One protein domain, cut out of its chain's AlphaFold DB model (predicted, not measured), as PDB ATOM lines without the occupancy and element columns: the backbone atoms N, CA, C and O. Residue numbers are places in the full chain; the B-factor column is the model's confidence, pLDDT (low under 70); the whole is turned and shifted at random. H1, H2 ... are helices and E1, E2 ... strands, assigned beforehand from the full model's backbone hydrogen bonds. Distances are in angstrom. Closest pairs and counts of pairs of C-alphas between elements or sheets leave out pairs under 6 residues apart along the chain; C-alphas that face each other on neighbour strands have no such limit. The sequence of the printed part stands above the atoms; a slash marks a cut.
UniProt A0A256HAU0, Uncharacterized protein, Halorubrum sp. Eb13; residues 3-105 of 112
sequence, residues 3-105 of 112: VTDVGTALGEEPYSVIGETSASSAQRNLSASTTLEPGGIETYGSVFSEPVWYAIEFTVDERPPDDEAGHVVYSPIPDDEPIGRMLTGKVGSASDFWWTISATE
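AT A GLANCE: This is residues 3 to 105 of the 112 residues of an uncharacterized protein of Halorubrum sp. Eb13 (UniProt A0A256HAU0). With little regular structure, two small antiparallel sheets, E1-E3-E4 and E2-E5-E6, come close at E4, with long loops around them. The 103 printed residues, 38 in named elements, mostly strand, run E1 H1 E2 E3 E4 E5 E6. The whole is compact, radius of gyration of the C-alphas 13.8 A, spanning 39 by 29 by 24 A.

IN THESE COORDINATES: Find C-alpha 3 at (-38.763, 10.615, 25.327), where E1, 3 to 7, begins; H1, 25 to 28, E2, 41 to 44, E3, 53 to 57, and E4, 71 to 74, follow. E5, 84 to 91, spans 23.4 A; E6, 97 to 104, ends at (-52.463, -6.660, 20.614).

HOW THE PARTS SIT: Find within hydrogen-bond range N 4 and O 55, 2.9 A, N 54 and O 74, 2.8 A, N 44 and O 87, 3.1 A, and N 88 and O 100, 2.9 A. H1, too short for O i to N i+4 pairs, only grazes E1-E3-E4 with residues 27 to 28. E4 and E5 come closest at C-alphas 74 and 87, 7.5 A.

THE WHOLE: The printed part has no cut. Links E1-H1, H1-E2 and E3-E4 are long. Residues 78 to 82 and 104 to 105 have pLDDT under 70.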
ATOM      1  N   VAL A   3     -38.912  11.236  24.011       93.88
ATOM      2  CA  VAL A   3     -38.763  10.615  25.327       93.88
ATOM      3  C   VAL A   3     -38.152  11.646  26.269       93.88
ATOM      4  O   VAL A   3     -37.090  12.195  25.974       93.88
ATOM      5  N   THR A   4     -38.840  11.927  27.373       94.38
ATOM      6  CA  THR A   4     -38.387  12.860  28.415       94.38
ATOM      7  C   THR A   4     -37.649  12.140  29.533       94.38
ATOM      8  O   THR A   4     -36.709  12.699  30.093       94.38
ATOM      9  N   ASP A   5     -38.043  10.900  29.833       94.12
ATOM     10  CA  ASP A   5     -37.402  10.065  30.845       94.12
ATOM     11  C   ASP A   5     -37.686   8.570  30.607       94.12
ATOM     12  O   ASP A   5     -38.639   8.205  29.909       94.12
ATOM     13  N   VAL A   6     -36.853   7.688  31.169       93.75
ATOM     14  CA  VAL A   6     -37.013   6.228  31.082       93.75
ATOM     15  C   VAL A   6     -36.682   5.571  32.416       93.75
ATOM     16  O   VAL A   6     -35.578   5.728  32.933       93.75
ATOM     17  N   GLY A   7     -37.603   4.751  32.916       93.44
ATOM     18  CA  GLY A   7     -37.475   4.042  34.184       93.44
ATOM     19  C   GLY A   7     -37.965   2.599  34.124       93.44
ATOM     20  O   GLY A   7     -38.364   2.089  33.079       93.44
ATOM     21  N   THR A   8     -37.930   1.915  35.260       92.44
ATOM     22  CA  THR A   8     -38.427   0.539  35.419       92.44
ATOM     23  C   THR A   8     -39.802   0.471  36.072       92.44
ATOM     24  O   THR A   8     -40.417  -0.592  36.064       92.44
ATOM     25  N   ALA A   9     -40.327   1.590  36.575       91.56
ATOM     26  CA  ALA A   9     -41.674   1.690  37.126       91.56
ATOM     27  C   ALA A   9     -42.283   3.087  36.911       91.56
ATOM     28  O   ALA A   9     -41.576   4.051  36.609       91.56
ATOM     29  N   LEU A  10     -43.601   3.190  37.101       91.69
ATOM     30  CA  LEU A  10     -44.305   4.469  37.213       91.69
ATOM     31  C   LEU A  10     -43.923   5.178  38.519       91.69
ATOM     32  O   LEU A  10     -43.798   4.529  39.560       91.69
ATOM     33  N   GLY A  11     -43.754   6.497  38.462       91.50
ATOM     34  CA  GLY A  11     -43.567   7.328  39.648       91.50
ATOM     35  C   GLY A  11     -44.890   7.749  40.297       91.50
ATOM     36  O   GLY A  11     -45.977   7.422  39.821       91.50
ATOM     37  N   GLU A  12     -44.791   8.466  41.419       92.38
ATOM     38  CA  GLU A  12     -45.957   8.949  42.174       92.38
ATOM     39  C   GLU A  12     -46.618  10.176  41.524       92.38
ATOM     40  O   GLU A  12     -47.813  10.409  41.711       92.38
ATOM     41  N   GLU A  13     -45.855  10.956  40.756       91.88
ATOM     42  CA  GLU A  13     -46.363  12.122  40.034       91.88
ATOM     43  C   GLU A  13     -46.939  11.718  38.667       91.88
ATOM     44  O   GLU A  13     -46.419  10.793  38.024       91.88
ATOM     45  N   PRO A  14     -47.984  12.408  38.171       89.38
ATOM     46  CA  PRO A  14     -48.493  12.186  36.825       89.38
ATOM     47  C   PRO A  14     -47.374  12.258  35.785       89.38
ATOM     48  O   PRO A  14     -46.545  13.163  35.801       89.38
ATOM     49  N   TYR A  15     -47.362  11.281  34.881       91.12
ATOM     50  CA  TYR A  15     -46.395  11.170  33.784       91.12
ATOM     51  C   TYR A  15     -44.923  11.013  34.202       91.12
ATOM     52  O   TYR A  15     -44.035  11.133  33.360       91.12
ATOM     53  N   SER A  16     -44.656  10.705  35.473       93.69
ATOM     54  CA  SER A  16     -43.308  10.415  35.960       93.69
ATOM     55  C   SER A  16     -42.971   8.926  35.865       93.69
ATOM     56  O   SER A  16     -43.834   8.051  36.002       93.69
ATOM     57  N   VAL A  17     -41.690   8.631  35.647       94.31
ATOM     58  CA  VAL A  17     -41.122   7.279  35.701       94.31
ATOM     59  C   VAL A  17     -39.951   7.266  36.677       94.31
ATOM     60  O   VAL A  17     -39.329   8.293  36.929       94.31
ATOM     61  N   ILE A  18     -39.677   6.109  37.273       94.69
ATOM     62  CA  ILE A  18     -38.619   5.936  38.275       94.69
ATOM     63  C   ILE A  18     -37.837   4.643  38.041       94.69
ATOM     64  O   ILE A  18     -38.308   3.719  37.375       94.69
ATOM     65  N   GLY A  19     -36.661   4.554  38.662       93.06
ATOM     66  CA  GLY A  19     -35.806   3.366  38.643       93.06
ATOM     67  C   GLY A  19     -34.795   3.356  37.495       93.06
ATOM     68  O   GLY A  19     -34.973   4.012  36.476       93.06
ATOM     69  N   GLU A  20     -33.697   2.620  37.674       90.81
ATOM     70  CA  GLU A  20     -32.618   2.553  36.684       90.81
ATOM     71  C   GLU A  20     -32.932   1.535  35.583       90.81
ATOM     72  O   GLU A  20     -33.205   0.368  35.858       90.81
ATOM     73  N   THR A  21     -32.854   1.974  34.326       87.62
ATOM     74  CA  THR A  21     -33.135   1.153  33.143       87.62
ATOM     75  C   THR A  21     -31.861   0.685  32.434       87.62
ATOM     76  O   THR A  21     -30.863   1.408  32.372       87.62
ATOM     77  N   SER A  22     -31.909  -0.503  31.829       86.31
ATOM     78  CA  SER A  22     -30.886  -0.999  30.898       86.31
ATOM     79  C   SER A  22     -31.131  -0.588  29.443       86.31
ATOM     80  O   SER A  22     -30.340  -0.957  28.575       86.31
ATOM     81  N   ALA A  23     -32.204   0.159  29.158       85.56
ATOM     82  CA  ALA A  23     -32.535   0.566  27.801       85.56
ATOM     83  C   ALA A  23     -31.395   1.346  27.138       85.56
ATOM     84  O   ALA A  23     -30.697   2.164  27.756       85.56
ATOM     85  N   SER A  24     -31.214   1.102  25.842       87.62
ATOM     86  CA  SER A  24     -30.123   1.707  25.086       87.62
ATOM     87  C   SER A  24     -30.205   3.239  25.104       87.62
ATOM     88  O   SER A  24     -31.281   3.839  25.167       87.62
ATOM     89  N   SER A  25     -29.058   3.916  24.991       85.56
ATOM     90  CA  SER A  25     -29.031   5.386  24.913       85.56
ATOM     91  C   SER A  25     -29.838   5.943  23.735       85.56
ATOM     92  O   SER A  25     -30.336   7.061  23.836       85.56
ATOM     93  N   ALA A  26     -29.999   5.173  22.653       86.94
ATOM     94  CA  ALA A  26     -30.828   5.555  21.512       86.94
ATOM     95  C   ALA A  26     -32.318   5.644  21.880       86.94
ATOM     96  O   ALA A  26     -33.009   6.536  21.404       86.94
ATOM     97  N   GLN A  27     -32.801   4.769  22.766       85.69
ATOM     98  CA  GLN A  27     -34.188   4.791  23.238       85.69
ATOM     99  C   GLN A  27     -34.422   5.849  24.313       85.69
ATOM    100  O   GLN A  27     -35.472   6.480  24.325       85.69
ATOM    101  N   ARG A  28     -33.429   6.085  25.182       89.19
ATOM    102  CA  ARG A  28     -33.511   7.115  26.233       89.19
ATOM    103  C   ARG A  28     -33.521   8.547  25.697       89.19
ATOM    104  O   ARG A  28     -34.038   9.426  26.361       89.19
ATOM    105  N   ASN A  29     -32.954   8.774  24.513       89.38
ATOM    106  CA  ASN A  29     -32.884  10.094  23.872       89.38
ATOM    107  C   ASN A  29     -33.657  10.121  22.544       89.38
ATOM    108  O   ASN A  29     -33.287  10.834  21.609       89.38
ATOM    109  N   LEU A  30     -34.685   9.280  22.423       90.81
ATOM    110  CA  LEU A  30     -35.450   9.149  21.196       90.81
ATOM    111  C   LEU A  30     -36.258  10.426  20.930       90.81
ATOM    112  O   LEU A  30     -37.048  10.866  21.764       90.81
ATOM    113  N   SER A  31     -36.125  10.949  19.716       91.31
ATOM    114  CA  SER A  31     -37.006  11.975  19.163       91.31
ATOM    115  C   SER A  31     -37.496  11.527  17.792       91.31
ATOM    116  O   SER A  31     -36.717  11.029  16.978       91.31
ATOM    117  N   ALA A  32     -38.794  11.680  17.551       88.25
ATOM    118  CA  ALA A  32     -39.441  11.356  16.292       88.25
ATOM    119  C   ALA A  32     -40.409  12.472  15.889       88.25
ATOM    120  O   ALA A  32     -41.194  12.975  16.703       88.25
ATOM    121  N   SER A  33     -40.372  12.833  14.611       87.88
ATOM    122  CA  SER A  33     -41.272  13.798  13.990       87.88
ATOM    123  C   SER A  33     -41.905  13.191  12.742       87.88
ATOM    124  O   SER A  33     -41.291  12.394  12.035       87.88
ATOM    125  N   THR A  34     -43.155  13.561  12.487       87.19
ATOM    126  CA  THR A  34     -43.919  13.161  11.303       87.19
ATOM    127  C   THR A  34     -44.787  14.340  10.871       87.19
ATOM    128  O   THR A  34     -45.122  15.200  11.692       87.19
ATOM    129  N   THR A  35     -45.144  14.394   9.593       86.12
ATOM    130  CA  THR A  35     -46.113  15.358   9.066       86.12
ATOM    131  C   THR A  35     -47.379  14.595   8.718       86.12
ATOM    132  O   THR A  35     -47.338  13.677   7.901       86.12
ATOM    133  N   LEU A  36     -48.495  14.970   9.341       81.94
ATOM    134  CA  LEU A  36     -49.791  14.334   9.127       81.94
ATOM    135  C   LEU A  36     -50.743  15.299   8.426       81.94
ATOM    136  O   LEU A  36     -50.857  16.462   8.803       81.94
ATOM    137  N   GLU A  37     -51.460  14.786   7.431       82.06
ATOM    138  CA  GLU A  37     -52.632  15.458   6.870       82.06
ATOM    139  C   GLU A  37     -53.782  15.484   7.900       82.06
ATOM    140  O   GLU A  37     -53.795  14.657   8.821       82.06
ATOM    141  N   PRO A  38     -54.784  16.375   7.762       77.75
ATOM    142  CA  PRO A  38     -55.945  16.399   8.653       77.75
ATOM    143  C   PRO A  38     -56.638  15.032   8.763       77.75
ATOM    144  O   PRO A  38     -57.033  14.438   7.759       77.75
ATOM    145  N   GLY A  39     -56.810  14.538   9.996       77.50
ATOM    146  CA  GLY A  39     -57.350  13.198  10.263       77.50
ATOM    147  C   GLY A  39     -56.332  12.059  10.112       77.50
ATOM    148  O   GLY A  39     -56.706  10.889  10.207       77.50
ATOM    149  N   GLY A  40     -55.059  12.387   9.879       79.38
ATOM    150  CA  GLY A  40     -53.951  11.446   9.826       79.38
ATOM    151  C   GLY A  40     -53.680  10.769  11.170       79.38
ATOM    152  O   GLY A  40     -53.973  11.294  12.248       79.38
ATOM    153  N   ILE A  41     -53.111   9.569  11.088       84.06
ATOM    154  CA  ILE A  41     -52.771   8.727  12.234       84.06
ATOM    155  C   ILE A  41     -51.337   8.244  12.037       84.06
ATOM    156  O   ILE A  41     -51.013   7.737  10.965       84.06
ATOM    157  N   GLU A  42     -50.516   8.355  13.079       86.50
ATOM    158  CA  GLU A  42     -49.180   7.755  13.128       86.50
ATOM    159  C   GLU A  42     -49.133   6.691  14.227       86.50
ATOM    160  O   GLU A  42     -49.601   6.919  15.351       86.50
ATOM    161  N   THR A  43     -48.542   5.536  13.915       83.44
ATOM    162  CA  THR A  43     -48.391   4.423  14.859       83.44
ATOM    163  C   THR A  43     -46.914   4.136  15.092       83.44
ATOM    164  O   THR A  43     -46.200   3.712  14.187       83.44
ATOM    165  N   TYR A  44     -46.470   4.286  16.338       80.12
ATOM    166  CA  TYR A  44     -45.091   4.010  16.736       80.12
ATOM    167  C   TYR A  44     -44.977   2.571  17.252       80.12
ATOM    168  O   TYR A  44     -45.137   2.303  18.443       80.12
ATOM    169  N   GLY A  45     -44.730   1.635  16.335       70.31
ATOM    170  CA  GLY A  45     -44.437   0.230  16.637       70.31
ATOM    171  C   GLY A  45     -42.937  -0.059  16.587       70.31
ATOM    172  O   GLY A  45     -42.219   0.538  15.791       70.31
ATOM    173  N   SER A  46     -42.448  -0.963  17.440       70.56
ATOM    174  CA  SER A  46     -41.053  -1.459  17.442       70.56
ATOM    175  C   SER A  46     -39.942  -0.428  17.708       70.56
ATOM    176  O   SER A  46     -38.773  -0.796  17.738       70.56
ATOM    177  N   VAL A  47     -40.276   0.843  17.947       78.06
ATOM    178  CA  VAL A  47     -39.313   1.873  18.376       78.06
ATOM    179  C   VAL A  47     -38.907   1.669  19.844       78.06
ATOM    180  O   VAL A  47     -37.760   1.885  20.241       78.06
ATOM    181  N   PHE A  48     -39.853   1.181  20.640       83.94
ATOM    182  CA  PHE A  48     -39.663   0.791  22.030       83.94
ATOM    183  C   PHE A  48     -39.539  -0.731  22.078       83.94
ATOM    184  O   PHE A  48     -40.530  -1.442  21.922       83.94
ATOM    185  N   SER A  49     -38.305  -1.216  22.205       76.88
ATOM    186  CA  SER A  49     -37.973  -2.644  22.183       76.88
ATOM    187  C   SER A  49     -37.782  -3.237  23.574       76.88
ATOM    188  O   SER A  49     -37.792  -4.454  23.716       76.88
ATOM    189  N   GLU A  50     -37.594  -2.390  24.586       82.75
ATOM    190  CA  GLU A  50     -37.273  -2.823  25.942       82.75
ATOM    191  C   GLU A  50     -38.522  -2.779  26.833       82.75
ATOM    192  O   GLU A  50     -39.312  -1.835  26.717       82.75
ATOM    193  N   PRO A  51     -38.704  -3.757  27.739       83.88
ATOM    194  CA  PRO A  51     -39.831  -3.815  28.669       83.88
ATOM    195  C   PRO A  51     -39.623  -2.838  29.838       83.88
ATOM    196  O   PRO A  51     -39.399  -3.223  30.983       83.88
ATOM    197  N   VAL A  52     -39.623  -1.543  29.529       89.31
ATOM    198  CA  VAL A  52     -39.361  -0.447  30.471       89.31
ATOM    199  C   VAL A  52     -40.430   0.632  30.320       89.31
ATOM    200  O   VAL A  52     -41.184   0.647  29.345       89.31
ATOM    201  N   TRP A  53     -40.505   1.539  31.288       93.25
ATOM    202  CA  TRP A  53     -41.434   2.663  31.261       93.25
ATOM    203  C   TRP A  53     -40.779   3.889  30.637       93.25
ATOM    204  O   TRP A  53     -39.688   4.288  31.032       93.25
ATOM    205  N   TYR A  54     -41.470   4.507  29.687       93.56
ATOM    206  CA  TYR A  54     -41.068   5.728  28.999       93.56
ATOM    207  C   TYR A  54     -42.028   6.852  29.375       93.56
ATOM    208  O   TYR A  54     -43.239   6.701  29.196       93.56
ATOM    209  N   ALA A  55     -41.500   7.981  29.840       95.06
ATOM    210  CA  ALA A  55     -42.220   9.247  29.839       95.06
ATOM    211  C   ALA A  55     -42.013   9.916  28.474       95.06
ATOM    212  O   ALA A  55     -40.889  10.000  27.969       95.06
ATOM    213  N   ILE A  56     -43.107  10.316  27.831       94.56
ATOM    214  CA  ILE A  56     -43.117  10.814  26.457       94.56
ATOM    215  C   ILE A  56     -43.906  12.118  26.404       94.56
ATOM    216  O   ILE A  56     -45.016  12.195  26.932       94.56
ATOM    217  N   GLU A  57     -43.363  13.104  25.693       94.31
ATOM    218  CA  GLU A  57     -44.068  14.334  25.339       94.31
ATOM    219  C   GLU A  57     -44.273  14.433  23.811       94.31
ATOM    220  O   GLU A  57     -43.372  14.265  22.974       94.31
ATOM    221  N   PHE A  58     -45.520  14.690  23.429       91.75
ATOM    222  CA  PHE A  58     -45.959  15.007  22.082       91.75
ATOM    223  C   PHE A  58     -46.069  16.513  21.903       91.75
ATOM    224  O   PHE A  58     -46.542  17.236  22.773       91.75
ATOM    225  N   THR A  59     -45.688  16.963  20.715       90.81
ATOM    226  CA  THR A  59     -45.841  18.343  20.273       90.81
ATOM    227  C   THR A  59     -46.484  18.354  18.893       90.81
ATOM    228  O   THR A  59     -46.246  17.452  18.084       90.81
ATOM    229  N   VAL A  60     -47.302  19.371  18.633       87.69
ATOM    230  CA  VAL A  60     -47.879  19.680  17.320       87.69
ATOM    231  C   VAL A  60     -47.350  21.049  16.919       87.69
ATOM    232  O   VAL A  60     -47.444  21.999  17.696       87.69
ATOM    233  N   ASP A  61     -46.729  21.146  15.743       87.12
ATOM    234  CA  ASP A  61     -46.029  22.358  15.292       87.12
ATOM    235  C   ASP A  61     -45.076  22.923  16.362       87.12
ATOM    236  O   ASP A  61     -45.104  24.113  16.680       87.12
ATOM    237  N   GLU A  62     -44.281  22.034  16.968       86.94
ATOM    238  CA  GLU A  62     -43.294  22.345  18.019       86.94
ATOM    239  C   GLU A  62     -43.881  22.951  19.304       86.94
ATOM    240  O   GLU A  62     -43.144  23.462  20.149       86.94
ATOM    241  N   ARG A  63     -45.202  22.867  19.493       87.62
ATOM    242  CA  ARG A  63     -45.889  23.345  20.695       87.62
ATOM    243  C   ARG A  63     -46.577  22.195  21.429       87.62
ATOM    244  O   ARG A  63     -47.109  21.296  20.770       87.62
ATOM    245  N   PRO A  64     -46.567  22.193  22.772       85.56
ATOM    246  CA  PRO A  64     -47.327  21.219  23.536       85.56
ATOM    247  C   PRO A  64     -48.833  21.419  23.275       85.56
ATOM    248  O   PRO A  64     -49.288  22.566  23.210       85.56
ATOM    249  N   PRO A  65     -49.600  20.332  23.100       86.12
ATOM    250  CA  PRO A  65     -51.059  20.363  23.101       86.12
ATOM    251  C   PRO A  65     -51.633  20.893  24.421       86.12
ATOM    252  O   PRO A  65     -50.983  20.802  25.464       86.12
ATOM    253  N   ASP A  66     -52.870  21.389  24.380       81.25
ATOM    254  CA  ASP A  66     -53.597  21.856  25.566       81.25
ATOM    255  C   ASP A  66     -53.893  20.715  26.572       81.25
ATOM    256  O   ASP A  66     -53.820  19.529  26.240       81.25
ATOM    257  N   ASP A  67     -54.232  21.087  27.814       73.88
ATOM    258  CA  ASP A  67     -54.741  20.198  28.879       73.88
ATOM    259  C   ASP A  67     -53.893  18.940  29.161       73.88
ATOM    260  O   ASP A  67     -54.423  17.852  29.379       73.88
ATOM    261  N   GLU A  68     -52.564  19.071  29.140       79.62
ATOM    262  CA  GLU A  68     -51.604  17.970  29.354       79.62
ATOM    263  C   GLU A  68     -51.709  16.821  28.338       79.62
ATOM    264  O   GLU A  68     -50.977  15.838  28.455       79.62
ATOM    265  N   ALA A  69     -52.523  16.953  27.284       83.56
ATOM    266  CA  ALA A  69     -52.732  15.907  26.284       83.56
ATOM    267  C   ALA A  69     -51.439  15.525  25.544       83.56
ATOM    268  O   ALA A  69     -51.374  14.470  24.920       83.56
ATOM    269  N   GLY A  70     -50.398  16.358  25.627       89.19
ATOM    270  CA  GLY A  70     -49.057  16.048  25.140       89.19
ATOM    271  C   GLY A  70     -48.315  14.971  25.934       89.19
ATOM    272  O   GLY A  70     -47.420  14.350  25.373       89.19
ATOM    273  N   HIS A  71     -48.665  14.711  27.192       93.38
ATOM    274  CA  HIS A  71     -47.890  13.833  28.070       93.38
ATOM    275  C   HIS A  71     -48.483  12.427  28.148       93.38
ATOM    276  O   HIS A  71     -49.697  12.240  28.250       93.38
ATOM    277  N   VAL A  72     -47.616  11.414  28.116       92.75
ATOM    278  CA  VAL A  72     -48.006  10.017  28.319       92.75
ATOM    279  C   VAL A  72     -46.875   9.209  28.941       92.75
ATOM    280  O   VAL A  72     -45.702   9.409  28.636       92.75
ATOM    281  N   VAL A  73     -47.247   8.243  29.779       93.44
ATOM    282  CA  VAL A  73     -46.366   7.155  30.214       93.44
ATOM    283  C   VAL A  73     -46.714   5.879  29.462       93.44
ATOM    284  O   VAL A  73     -47.877   5.477  29.389       93.44
ATOM    285  N   TYR A  74     -45.704   5.247  28.880       91.62
ATOM    286  CA  TYR A  74     -45.867   4.111  27.985       91.62
ATOM    287  C   TYR A  74     -44.881   2.995  28.327       91.62
ATOM    288  O   TYR A  74     -43.712   3.255  28.582       91.62
ATOM    289  N   SER A  75     -45.345   1.747  28.271       89.69
ATOM    290  CA  SER A  75     -44.486   0.563  28.259       89.69
ATOM    291  C   SER A  75     -44.957  -0.371  27.138       89.69
ATOM    292  O   SER A  75     -46.161  -0.647  27.064       89.69
ATOM    293  N   PRO A  76     -44.059  -0.833  26.243       83.56
ATOM    294  CA  PRO A  76     -44.422  -1.724  25.141       83.56
ATOM    295  C   PRO A  76     -44.845  -3.113  25.626       83.56
ATOM    296  O   PRO A  76     -45.674  -3.747  24.973       83.56
ATOM    297  N   ILE A  77     -44.303  -3.553  26.765       79.50
ATOM    298  CA  ILE A  77     -44.658  -4.788  27.467       79.50
ATOM    299  C   ILE A  77     -44.614  -4.478  28.970       79.50
ATOM    300  O   ILE A  77     -43.533  -4.469  29.562       79.50
ATOM    301  N   PRO A  78     -45.752  -4.153  29.600       65.00
ATOM    302  CA  PRO A  78     -45.815  -4.096  31.050       65.00
ATOM    303  C   PRO A  78     -45.879  -5.523  31.609       65.00
ATOM    304  O   PRO A  78     -46.770  -6.286  31.242       65.00
ATOM    305  N   ASP A  79     -44.957  -5.855  32.509       66.31
ATOM    306  CA  ASP A  79     -44.900  -7.120  33.259       66.31
ATOM    307  C   ASP A  79     -44.941  -8.415  32.393       66.31
ATOM    308  O   ASP A  79     -44.326  -8.477  31.329       66.31
ATOM    309  N   ASP A  80     -45.597  -9.477  32.897       56.84
ATOM    310  CA  ASP A  80     -45.564 -10.882  32.428       56.84
ATOM    311  C   ASP A  80     -46.534 -11.218  31.270       56.84
ATOM    312  O   ASP A  80     -46.660 -12.383  30.875       56.84
ATOM    313  N   GLU A  81     -47.262 -10.245  30.717       58.59
ATOM    314  CA  GLU A  81     -48.199 -10.521  29.622       58.59
ATOM    315  C   GLU A  81     -47.505 -10.408  28.255       58.59
ATOM    316  O   GLU A  81     -46.988  -9.345  27.911       58.59
ATOM    317  N   PRO A  82     -47.539 -11.451  27.400       61.31
ATOM    318  CA  PRO A  82     -46.921 -11.429  26.070       61.31
ATOM    319  C   PRO A  82     -47.750 -10.621  25.051       61.31
ATOM    320  O   PRO A  82     -47.824 -10.968  23.873       61.31
ATOM    321  N   ILE A  83     -48.424  -9.565  25.506       72.31
ATOM    322  CA  ILE A  83     -49.311  -8.721  24.712       72.31
ATOM    323  C   ILE A  83     -48.550  -7.440  24.386       72.31
ATOM    324  O   ILE A  83     -48.219  -6.648  25.269       72.31
ATOM    325  N   GLY A  84     -48.276  -7.224  23.102       76.50
ATOM    326  CA  GLY A  84     -47.612  -6.008  22.655       76.50
ATOM    327  C   GLY A  84     -48.540  -4.811  22.765       76.50
ATOM    328  O   GLY A  84     -49.747  -4.910  22.522       76.50
ATOM    329  N   ARG A  85     -47.977  -3.654  23.098       83.25
ATOM    330  CA  ARG A  85     -48.698  -2.382  23.066       83.25
ATOM    331  C   ARG A  85     -48.265  -1.535  21.878       83.25
ATOM    332  O   ARG A  85     -47.176  -1.687  21.332       83.25
ATOM    333  N   MET A  86     -49.170  -0.664  21.453       84.62
ATOM    334  CA  MET A  86     -48.940   0.327  20.411       84.62
ATOM    335  C   MET A  86     -49.362   1.689  20.938       84.62
ATOM    336  O   MET A  86     -50.490   1.845  21.414       84.62
ATOM    337  N   LEU A  87     -48.473   2.673  20.818       88.44
ATOM    338  CA  LEU A  87     -48.779   4.076  21.070       88.44
ATOM    339  C   LEU A  87     -49.145   4.755  19.749       88.44
ATOM    340  O   LEU A  87     -48.377   4.738  18.784       88.44
ATOM    341  N   THR A  88     -50.334   5.346  19.709       87.94
ATOM    342  CA  THR A  88     -50.865   6.028  18.526       87.94
ATOM    343  C   THR A  88     -51.131   7.490  18.851       87.94
ATOM    344  O   THR A  88     -51.894   7.775  19.773       87.94
ATOM    345  N   GLY A  89     -50.546   8.401  18.071       88.12
ATOM    346  CA  GLY A  89     -50.845   9.835  18.115       88.12
ATOM    347  C   GLY A  89     -51.802  10.224  16.988       88.12
ATOM    348  O   GLY A  89     -51.694   9.700  15.875       88.12
ATOM    349  N   LYS A  90     -52.759  11.113  17.270       88.00
ATOM    350  CA  LYS A  90     -53.787  11.543  16.313       88.00
ATOM    351  C   LYS A  90     -53.972  13.054  16.363       88.00
ATOM    352  O   LYS A  90     -54.052  13.633  17.443       88.00
ATOM    353  N   VAL A  91     -54.070  13.664  15.184       85.62
ATOM    354  CA  VAL A  91     -54.372  15.091  15.021       85.62
ATOM    355  C   VAL A  91     -55.706  15.225  14.295       85.62
ATOM    356  O   VAL A  91     -55.896  14.720  13.184       85.62
ATOM    357  N   GLY A  92     -56.656  15.882  14.950       82.00
ATOM    358  CA  GLY A  92     -57.982  16.161  14.424       82.00
ATOM    359  C   GLY A  92     -57.979  17.290  13.399       82.00
ATOM    360  O   GLY A  92     -57.056  18.094  13.304       82.00
ATOM    361  N   SER A  93     -59.067  17.390  12.639       79.19
ATOM    362  CA  SER A  93     -59.244  18.433  11.622       79.19
ATOM    363  C   SER A  93     -59.339  19.856  12.187       79.19
ATOM    364  O   SER A  93     -59.190  20.808  11.429       79.19
ATOM    365  N   ALA A  94     -59.610  20.008  13.486       78.56
ATOM    366  CA  ALA A  94     -59.644  21.295  14.184       78.56
ATOM    367  C   ALA A  94     -58.368  21.558  15.013       78.56
ATOM    368  O   ALA A  94     -58.383  22.392  15.911       78.56
ATOM    369  N   SER A  95     -57.270  20.859  14.699       74.38
ATOM    370  CA  SER A  95     -55.994  20.907  15.429       74.38
ATOM    371  C   SER A  95     -56.039  20.359  16.859       74.38
ATOM    372  O   SER A  95     -55.062  20.501  17.591       74.38
ATOM    373  N   ASP A  96     -57.119  19.675  17.243       83.12
ATOM    374  CA  ASP A  96     -57.152  18.897  18.480       83.12
ATOM    375  C   ASP A  96     -56.130  17.757  18.406       83.12
ATOM    376  O   ASP A  96     -55.995  17.096  17.371       83.12
ATOM    377  N   PHE A  97     -55.447  17.482  19.512       87.94
ATOM    378  CA  PHE A  97     -54.525  16.359  19.620       87.94
ATOM    379  C   PHE A  97     -54.985  15.392  20.701       87.94
ATOM    380  O   PHE A  97     -55.419  15.796  21.776       87.94
ATOM    381  N   TRP A  98     -54.848  14.100  20.424       88.44
ATOM    382  CA  TRP A  98     -55.001  13.061  21.431       88.44
ATOM    383  C   TRP A  98     -54.134  11.854  21.094       88.44
ATOM    384  O   TRP A  98     -53.736  11.629  19.946       88.44
ATOM    385  N   TRP A  99     -53.882  11.027  22.100       90.94
ATOM    386  CA  TRP A  99     -53.181   9.761  21.948       90.94
ATOM    387  C   TRP A  99     -54.019   8.602  22.482       90.94
ATOM    388  O   TRP A  99     -55.001   8.773  23.204       90.94
ATOM    389  N   THR A 100     -53.651   7.389  22.087       89.56
ATOM    390  CA  THR A 100     -54.231   6.165  22.634       89.56
ATOM    391  C   THR A 100     -53.174   5.073  22.722       89.56
ATOM    392  O   THR A 100     -52.271   5.000  21.884       89.56
ATOM    393  N   ILE A 101     -53.298   4.227  23.742       87.31
ATOM    394  CA  ILE A 101     -52.518   3.001  23.888       87.31
ATOM    395  C   ILE A 101     -53.467   1.839  23.623       87.31
ATOM    396  O   ILE A 101     -54.461   1.667  24.328       87.31
ATOM    397  N   SER A 102     -53.158   1.040  22.608       84.25
ATOM    398  CA  SER A 102     -53.896  -0.182  22.287       84.25
ATOM    399  C   SER A 102     -53.022  -1.408  22.521       84.25
ATOM    400  O   SER A 102     -51.811  -1.352  22.313       84.25
ATOM    401  N   ALA A 103     -53.639  -2.515  22.922       80.12
ATOM    402  CA  ALA A 103     -52.970  -3.792  23.131       80.12
ATOM    403  C   ALA A 103     -53.280  -4.761  21.978       80.12
ATOM    404  O   ALA A 103     -54.377  -4.736  21.417       80.12
ATOM    405  N   THR A 104     -52.319  -5.610  21.624       69.75
ATOM    406  CA  THR A 104     -52.463  -6.660  20.614       69.75
ATOM    407  C   THR A 104     -51.792  -7.950  21.073       69.75
ATOM    408  O   THR A 104     -50.688  -7.932  21.608       69.75
ATOM    409  N   GLU A 105     -52.440  -9.093  20.833       66.00
ATOM    410  CA  GLU A 105     -51.880 -10.423  21.131       66.00
ATOM    411  C   GLU A 105     -50.625 -10.741  20.299       66.00
ATOM    412  O   GLU A 105     -49.933 -11.720  20.562       66.00
TER     413      GLU A 105